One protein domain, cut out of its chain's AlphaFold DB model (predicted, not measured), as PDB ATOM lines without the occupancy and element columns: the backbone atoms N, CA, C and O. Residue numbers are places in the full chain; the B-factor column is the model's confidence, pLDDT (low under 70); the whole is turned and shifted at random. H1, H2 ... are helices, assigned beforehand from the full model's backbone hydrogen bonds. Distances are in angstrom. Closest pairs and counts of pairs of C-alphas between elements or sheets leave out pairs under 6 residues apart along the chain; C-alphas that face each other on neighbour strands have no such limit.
ATOM      1  N   ARG A  68      80.153 144.475 108.274       90.06
ATOM      2  CA  ARG A  68      81.199 143.811 107.480       90.06
ATOM      3  C   ARG A  68      81.885 142.671 108.225       90.06
ATOM      4  O   ARG A  68      82.612 141.902 107.598       90.06
ATOM      5  N   VAL A  69      81.694 142.558 109.542       84.00
ATOM      6  CA  VAL A  69      82.306 141.497 110.349       84.00
ATOM      7  C   VAL A  69      81.237 140.595 110.966       84.00
ATOM      8  O   VAL A  69      80.178 141.068 111.381       84.00
ATOM      9  N   PRO A  70      81.484 139.277 111.069       84.38
ATOM     10  CA  PRO A  70      80.567 138.386 111.759       84.38
ATOM     11  C   PRO A  70      80.365 138.803 113.215       84.38
ATOM     12  O   PRO A  70      81.297 139.250 113.890       84.38
ATOM     13  N   ARG A  71      79.161 138.554 113.741       84.25
ATOM     14  CA  ARG A  71      78.882 138.726 115.168       84.25
ATOM     15  C   ARG A  71      79.888 137.929 116.000       84.25
ATOM     16  O   ARG A  71      79.978 136.703 115.886       84.25
ATOM     17  N   LEU A  72      80.599 138.625 116.880       86.06
ATOM     18  CA  LEU A  72      81.576 138.011 117.766       86.06
ATOM     19  C   LEU A  72      80.879 137.177 118.845       86.06
ATOM     20  O   LEU A  72      80.030 137.652 119.596       86.06
ATOM     21  N   VAL A  73      81.280 135.912 118.934       86.19
ATOM     22  CA  VAL A  73      80.873 134.986 119.992       86.19
ATOM     23  C   VAL A  73      82.142 134.496 120.672       86.19
ATOM     24  O   VAL A  73      82.978 133.863 120.026       86.19
ATOM     25  N   MET A  74      82.297 134.759 121.974       82.62
ATOM     26  CA  MET A  74      83.546 134.487 122.706       82.62
ATOM     27  C   MET A  74      84.025 133.034 122.577       82.62
ATOM     28  O   MET A  74      85.207 132.785 122.335       82.62
ATOM     29  N   GLY A  75      83.105 132.064 122.645       83.75
ATOM     30  CA  GLY A  75      83.431 130.651 122.430       83.75
ATOM     31  C   GLY A  75      83.974 130.358 121.025       83.75
ATOM     32  O   GLY A  75      84.923 129.588 120.878       83.75
ATOM     33  N   ARG A  76      83.436 131.020 119.989       88.94
ATOM     34  CA  ARG A  76      83.907 130.874 118.601       88.94
ATOM     35  C   ARG A  76      85.232 131.591 118.363       88.94
ATOM     36  O   ARG A  76      86.027 131.095 117.574       88.94
ATOM     37  N   CYS A  77      85.513 132.685 119.074       90.00
ATOM     38  CA  CYS A  77      86.811 133.364 119.001       90.00
ATOM     39  C   CYS A  77      87.941 132.419 119.436       90.00
ATOM     40  O   CYS A  77      88.937 132.267 118.734       90.00
ATOM     41  N   ARG A  78      87.746 131.694 120.549       90.56
ATOM     42  CA  ARG A  78      88.709 130.679 121.005       90.56
ATOM     43  C   ARG A  78      88.856 129.523 120.013       90.56
ATOM     44  O   ARG A  78      89.977 129.090 119.762       90.56
ATOM     45  N   ALA A  79      87.748 129.022 119.465       93.25
ATOM     46  CA  ALA A  79      87.791 127.964 118.456       93.25
ATOM     47  C   ALA A  79      88.542 128.414 117.190       93.25
ATOM     48  O   ALA A  79      89.364 127.666 116.676       93.25
ATOM     49  N   THR A  80      88.317 129.653 116.746       92.81
ATOM     50  CA  THR A  80      89.009 130.255 115.595       92.81
ATOM     51  C   THR A  80      90.511 130.330 115.845       92.81
ATOM     52  O   THR A  80      91.285 129.847 115.027       92.81
ATOM     53  N   TRP A  81      90.931 130.826 117.014       92.44
ATOM     54  CA  TRP A  81      92.346 130.851 117.388       92.44
ATOM     55  C   TRP A  81      92.976 129.449 117.389       92.44
ATOM     56  O   TRP A  81      94.075 129.275 116.869       92.44
ATOM     57  N   LEU A  82      92.279 128.434 117.920       93.81
ATOM     58  CA  LEU A  82      92.756 127.046 117.893       93.81
ATOM     59  C   LEU A  82      92.929 126.533 116.460       93.81
ATOM     60  O   LEU A  82      93.990 126.010 116.137       93.81
ATOM     61  N   VAL A  83      91.927 126.728 115.599       94.75
ATOM     62  CA  VAL A  83      91.983 126.338 114.182       94.75
ATOM     63  C   VAL A  83      93.144 127.035 113.472       94.75
ATOM     64  O   VAL A  83      93.911 126.386 112.765       94.75
ATOM     65  N   GLU A  84      93.340 128.335 113.684       93.31
ATOM     66  CA  GLU A  84      94.474 129.063 113.107       93.31
ATOM     67  C   GLU A  84      95.822 128.506 113.569       93.31
ATOM     68  O   GLU A  84      96.721 128.345 112.748       93.31
ATOM     69  N   ARG A  85      95.976 128.199 114.865       92.75
ATOM     70  CA  ARG A  85      97.227 127.635 115.391       92.75
ATOM     71  C   ARG A  85      97.475 126.209 114.902       92.75
ATOM     72  O   ARG A  85      98.616 125.883 114.615       92.75
ATOM     73  N   MET A  86      96.434 125.389 114.761       93.06
ATOM     74  CA  MET A  86      96.532 124.018 114.236       93.06
ATOM     75  C   MET A  86      96.907 123.959 112.748       93.06
ATOM     76  O   MET A  86      97.386 122.929 112.289       93.06
ATOM     77  N   ASN A  87      96.714 125.048 112.001       92.44
ATOM     78  CA  ASN A  87      97.163 125.169 110.609       92.44
ATOM     79  C   ASN A  87      98.640 125.590 110.477       92.44
ATOM     80  O   ASN A  87      99.131 125.763 109.362       92.44
ATOM     81  N   VAL A  88      99.343 125.796 111.593       89.56
ATOM     82  CA  VAL A  88     100.775 126.109 111.637       89.56
ATOM     83  C   VAL A  88     101.506 124.898 112.223       89.56
ATOM     84  O   VAL A  88     100.984 124.280 113.154       89.56
ATOM     85  N   PRO A  89     102.707 124.547 111.734       87.12
ATOM     86  CA  PRO A  89     103.516 123.497 112.343       87.12
ATOM     87  C   PRO A  89     103.939 123.910 113.762       87.12
ATOM     88  O   PRO A  89     104.880 124.676 113.954       87.12
ATOM     89  N   ILE A  90     103.205 123.424 114.763       90.38
ATOM     90  CA  ILE A  90     103.468 123.636 116.189       90.38
ATOM     91  C   ILE A  90     103.375 122.270 116.882       90.38
ATOM     92  O   ILE A  90     102.386 121.562 116.669       90.38
ATOM     93  N   PRO A  91     104.343 121.886 117.737       91.75
ATOM     94  CA  PRO A  91     104.241 120.652 118.508       91.75
ATOM     95  C   PRO A  91     102.949 120.606 119.334       91.75
ATOM     96  O   PRO A  91     102.629 121.555 120.057       91.75
ATOM     97  N   LEU A  92     102.218 119.489 119.273       91.69
ATOM     98  CA  LEU A  92     100.933 119.338 119.969       91.69
ATOM     99  C   LEU A  92     101.003 119.662 121.475       91.69
ATOM    100  O   LEU A  92     100.113 120.375 121.945       91.69
ATOM    101  N   PRO A  93     102.038 119.247 122.237       91.75
ATOM    102  CA  PRO A  93     102.145 119.619 123.650       91.75
ATOM    103  C   PRO A  93     102.219 121.134 123.876       91.75
ATOM    104  O   PRO A  93     101.611 121.650 124.813       91.75
ATOM    105  N   VAL A  94     102.903 121.868 122.990       92.25
ATOM    106  CA  VAL A  94     103.013 123.334 123.058       92.25
ATOM    107  C   VAL A  94     101.654 123.982 122.795       92.25
ATOM    108  O   VAL A  94     101.241 124.878 123.535       92.25
ATOM    109  N   LEU A  95     100.922 123.497 121.785       92.25
ATOM    110  CA  LEU A  95      99.568 123.969 121.492       92.25
ATOM    111  C   LEU A  95      98.619 123.735 122.677       92.25
ATOM    112  O   LEU A  95      97.896 124.652 123.071       92.25
ATOM    113  N   LEU A  96      98.628 122.531 123.257       92.19
ATOM    114  CA  LEU A  96      97.782 122.174 124.399       92.19
ATOM    115  C   LEU A  96      98.088 123.044 125.624       92.19
ATOM    116  O   LEU A  96      97.164 123.606 126.220       92.19
ATOM    117  N   ALA A  97      99.372 123.238 125.941       90.50
ATOM    118  CA  ALA A  97      99.809 124.085 127.046       90.50
ATOM    119  C   ALA A  97      99.366 125.546 126.863       90.50
ATOM    120  O   ALA A  97      98.778 126.134 127.774       90.50
ATOM    121  N   ALA A  98      99.567 126.121 125.673       90.12
ATOM    122  CA  ALA A  98      99.136 127.487 125.364       90.12
ATOM    123  C   ALA A  98      97.603 127.630 125.404       90.12
ATOM    124  O   ALA A  98      97.059 128.617 125.913       90.12
ATOM    125  N   ALA A  99      96.884 126.619 124.911       90.12
ATOM    126  CA  ALA A  99      95.431 126.590 124.944       90.12
ATOM    127  C   ALA A  99      94.883 126.400 126.368       90.12
ATOM    128  O   ALA A  99      93.778 126.873 126.646       90.12
ATOM    129  N   GLY A 100      95.618 125.752 127.272       91.06
ATOM    130  CA  GLY A 100      95.104 125.289 128.563       91.06
ATOM    131  C   GLY A 100      94.151 124.106 128.395       91.06
ATOM    132  O   GLY A 100      93.045 124.127 128.935       91.06
ATOM    133  N   LEU A 101      94.541 123.147 127.555       90.94
ATOM    134  CA  LEU A 101      93.820 121.905 127.301       90.94
ATOM    135  C   LEU A 101      94.628 120.730 127.849       90.94
ATOM    136  O   LEU A 101      95.824 120.641 127.600       90.94
ATOM    137  N   ASP A 102      93.944 119.817 128.531       88.88
ATOM    138  CA  ASP A 102      94.571 118.644 129.152       88.88
ATOM    139  C   ASP A 102      94.581 117.427 128.201       88.88
ATOM    140  O   ASP A 102      95.245 116.428 128.460       88.88
ATOM    141  N   SER A 103      93.838 117.489 127.088       89.38
ATOM    142  CA  SER A 103      93.763 116.405 126.107       89.38
ATOM    143  C   SER A 103      93.440 116.890 124.690       89.38
ATOM    144  O   SER A 103      92.880 117.970 124.479       89.38
ATOM    145  N   LEU A 104      93.747 116.037 123.706       90.19
ATOM    146  CA  LEU A 104      93.435 116.256 122.288       90.19
ATOM    147  C   LEU A 104      91.942 116.087 121.961       90.19
ATOM    148  O   LEU A 104      91.503 116.529 120.903       90.19
ATOM    149  N   HIS A 105      91.141 115.494 122.854       91.38
ATOM    150  CA  HIS A 105      89.713 115.265 122.600       91.38
ATOM    151  C   HIS A 105      88.961 116.579 122.334       91.38
ATOM    152  O   HIS A 105      88.082 116.640 121.483       91.38
ATOM    153  N   ALA A 106      89.361 117.671 122.991       85.12
ATOM    154  CA  ALA A 106      88.783 118.989 122.745       85.12
ATOM    155  C   ALA A 106      89.075 119.543 121.334       85.12
ATOM    156  O   ALA A 106      88.370 120.449 120.886       85.12
ATOM    157  N   LEU A 107      90.095 119.018 120.644       92.00
ATOM    158  CA  LEU A 107      90.503 119.447 119.305       92.00
ATOM    159  C   LEU A 107      89.823 118.650 118.185       92.00
ATOM    160  O   LEU A 107      89.694 119.174 117.083       92.00
ATOM    161  N   SER A 108      89.349 117.425 118.440       92.62
ATOM    162  CA  SER A 108      88.758 116.555 117.404       92.62
ATOM    163  C   SER A 108      87.573 117.215 116.688       92.62
ATOM    164  O   SER A 108      87.482 117.213 115.463       92.62
ATOM    165  N   ARG A 109      86.718 117.898 117.452       91.81
ATOM    166  CA  ARG A 109      85.583 118.698 116.962       91.81
ATOM    167  C   ARG A 109      85.972 119.868 116.048       91.81
ATOM    168  O   ARG A 109      85.087 120.480 115.459       91.81
ATOM    169  N   LEU A 110      87.256 120.230 115.988       93.69
ATOM    170  CA  LEU A 110      87.766 121.318 115.153       93.69
ATOM    171  C   LEU A 110      88.376 120.829 113.836       93.69
ATOM    172  O   LEU A 110      88.579 121.653 112.946       93.69
ATOM    173  N   LEU A 111      88.629 119.522 113.687       92.19
ATOM    174  CA  LEU A 111      89.235 118.939 112.483       92.19
ATOM    175  C   LEU A 111      88.517 119.327 111.179       92.19
ATOM    176  O   LEU A 111      89.217 119.681 110.233       92.19
ATOM    177  N   PRO A 112      87.167 119.369 111.110       93.50
ATOM    178  CA  PRO A 112      86.472 119.766 109.882       93.50
ATOM    179  C   PRO A 112      86.744 121.208 109.424       93.50
ATOM    180  O   PRO A 112      86.426 121.551 108.292       93.50
ATOM    181  N   TYR A 113      87.298 122.063 110.291       93.19
ATOM    182  CA  TYR A 113      87.605 123.464 109.982       93.19
ATOM    183  C   TYR A 113      89.086 123.701 109.652       93.19
ATOM    184  O   TYR A 113      89.477 124.839 109.382       93.19
ATOM    185  N   LEU A 114      89.927 122.664 109.715       91.88
ATOM    186  CA  LEU A 114      91.334 122.780 109.345       91.88
ATOM    187  C   LEU A 114      91.482 122.875 107.830       91.88
ATOM    188  O   LEU A 114      90.714 122.287 107.068       91.88
ATOM    189  N   LYS A 115      92.504 123.606 107.388       87.81
ATOM    190  CA  LYS A 115      92.870 123.634 105.979       87.81
ATOM    191  C   LYS A 115      93.539 122.296 105.679       87.81
ATOM    192  O   LYS A 115      94.619 122.012 106.191       87.81
ATOM    193  N   GLY A 116      92.882 121.466 104.876       81.25
ATOM    194  CA  GLY A 116      93.535 120.300 104.294       81.25
ATOM    195  C   GLY A 116      94.743 120.726 103.456       81.25
ATOM    196  O   GLY A 116      94.814 121.857 102.969       81.25
ATOM    197  N   THR A 117      95.692 119.815 103.275       79.69
ATOM    198  CA  THR A 117      96.772 119.976 102.300       79.69
ATOM    199  C   THR A 117      96.500 119.053 101.113       79.69
ATOM    200  O   THR A 117      95.932 117.975 101.287       79.69
ATOM    201  N   GLY A 118      96.854 119.478  99.899       83.56
ATOM    202  CA  GLY A 118      96.715 118.629  98.713       83.56
ATOM    203  C   GLY A 118      97.598 117.380  98.811       83.56
ATOM    204  O   GLY A 118      98.644 117.421  99.461       83.56
ATOM    205  N   ALA A 119      97.194 116.291  98.151       85.00
ATOM    206  CA  ALA A 119      97.873 114.992  98.225       85.00
ATOM    207  C   ALA A 119      99.378 115.072  97.906       85.00
ATOM    208  O   ALA A 119     100.186 114.525  98.649       85.00
ATOM    209  N   GLU A 120      99.765 115.840  96.884       82.88
ATOM    210  CA  GLU A 120     101.174 116.058  96.514       82.88
ATOM    211  C   GLU A 120     101.996 116.672  97.653       82.88
ATOM    212  O   GLU A 120     103.070 116.198  98.016       82.88
ATOM    213  N   ARG A 121     101.452 117.711  98.293       82.94
ATOM    214  CA  ARG A 121     102.128 118.400  99.395       82.94
ATOM    215  C   ARG A 121     102.136 117.550 100.668       82.94
ATOM    216  O   ARG A 121     103.092 117.633 101.441       82.94
ATOM    217  N   ALA A 122     101.103 116.727 100.877       85.69
ATOM    218  CA  ALA A 122     101.094 115.709 101.927       85.69
ATOM    219  C   ALA A 122     102.215 114.686 101.702       85.69
ATOM    220  O   ALA A 122     102.972 114.420 102.629       85.69
ATOM    221  N   HIS A 123     102.360 114.175 100.476       86.25
ATOM    222  CA  HIS A 123     103.388 113.198 100.122       86.25
ATOM    223  C   HIS A 123     104.798 113.730 100.410       86.25
ATOM    224  O   HIS A 123     105.548 113.072 101.126       86.25
ATOM    225  N   THR A 124     105.141 114.939  99.948       86.31
ATOM    226  CA  THR A 124     106.449 115.548 100.257       86.31
ATOM    227  C   THR A 124     106.660 115.702 101.761       86.31
ATOM    228  O   THR A 124     107.705 115.320 102.266       86.31
ATOM    229  N   THR A 125     105.660 116.199 102.496       84.31
ATOM    230  CA  THR A 125     105.781 116.423 103.950       84.31
ATOM    231  C   THR A 125     105.983 115.118 104.726       84.31
ATOM    232  O   THR A 125     106.764 115.081 105.670       84.31
ATOM    233  N   LEU A 126     105.276 114.048 104.345       85.94
ATOM    234  CA  LEU A 126     105.378 112.739 104.995       85.94
ATOM    235  C   LEU A 126     106.680 112.014 104.640       85.94
ATOM    236  O   LEU A 126     107.192 111.251 105.454       85.94
ATOM    237  N   ARG A 127     107.201 112.235 103.430       88.00
ATOM    238  CA  ARG A 127     108.434 111.606 102.948       88.00
ATOM    239  C   ARG A 127     109.686 112.315 103.447       88.00
ATOM    240  O   ARG A 127     110.650 111.648 103.800       88.00
ATOM    241  N   GLU A 128     109.677 113.641 103.450       82.81
ATOM    242  CA  GLU A 128     110.823 114.469 103.830       82.81
ATOM    243  C   GLU A 128     110.758 114.909 105.294       82.81
ATOM    244  O   GLU A 128     111.221 115.999 105.627       82.81
ATOM    245  N   MET A 129     110.172 114.082 106.174       62.19
ATOM    246  CA  MET A 129     110.299 114.302 107.618       62.19
ATOM    247  C   MET A 129     111.787 114.535 107.947       62.19
ATOM    248  O   MET A 129     112.598 113.678 107.593       62.19
ATOM    249  N   PRO A 130     112.154 115.673 108.562       55.97
ATOM    250  CA  PRO A 130     113.513 115.879 109.046       55.97
ATOM    251  C   PRO A 130     113.865 114.895 110.166       55.97
ATOM    252  O   PRO A 130     112.942 114.477 110.910       55.97
TER     253      PRO A 130
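AT A GLANCE: This is residues 68 to 130 of the 130 residues of an uncharacterized protein of Streptomyces sp. IB2014 011-1 (UniProt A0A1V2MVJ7). H1, H2 and the short H3 make a loose, open turn, and H4 is set off beyond it; residues 68 to 77 stick out at one end and residues 118 to 124 at the other. The 63 printed residues have four named helices, H1 to H4 in order, and no named strand: all helix. The whole is loose, with a radius of gyration of the C-alphas of 14.0 A, and spans 41 by 32 by 16 A.

HOW THE PARTS SIT: H1, residues 74 to 86, and H2, residues 92 to 99, form a helical hairpin, opposite ways at a shallow tilt of 26 degrees. H1, with residues 82 to 86 alone, only just touches H2, with 3 pairs of C-alphas within 8 A; the closest, Arg 85 and Leu 95, are 7.5 A apart. H3, residues 105 to 108, is near H1 and apart from H2. H4, residues 119 to 127, is apart from H1, H2 and H3. Every O i to N i+4 pair in H1, H2 and H4 is within hydrogen-bond range; H3 is too short for one.

IN THESE COORDINATES: From first to last C-alpha, H1 is 18.7 A, beginning at (83.546, 134.487, 122.706), and H4 12.1 A, ending at (108.434, 111.606, 102.948).

THE WHOLE: The farthest C-alphas, Arg 68 and Pro 130, are 42.7 A apart. The printed part has no cut and no long link. Residues 129 to 130 have pLDDT under 70.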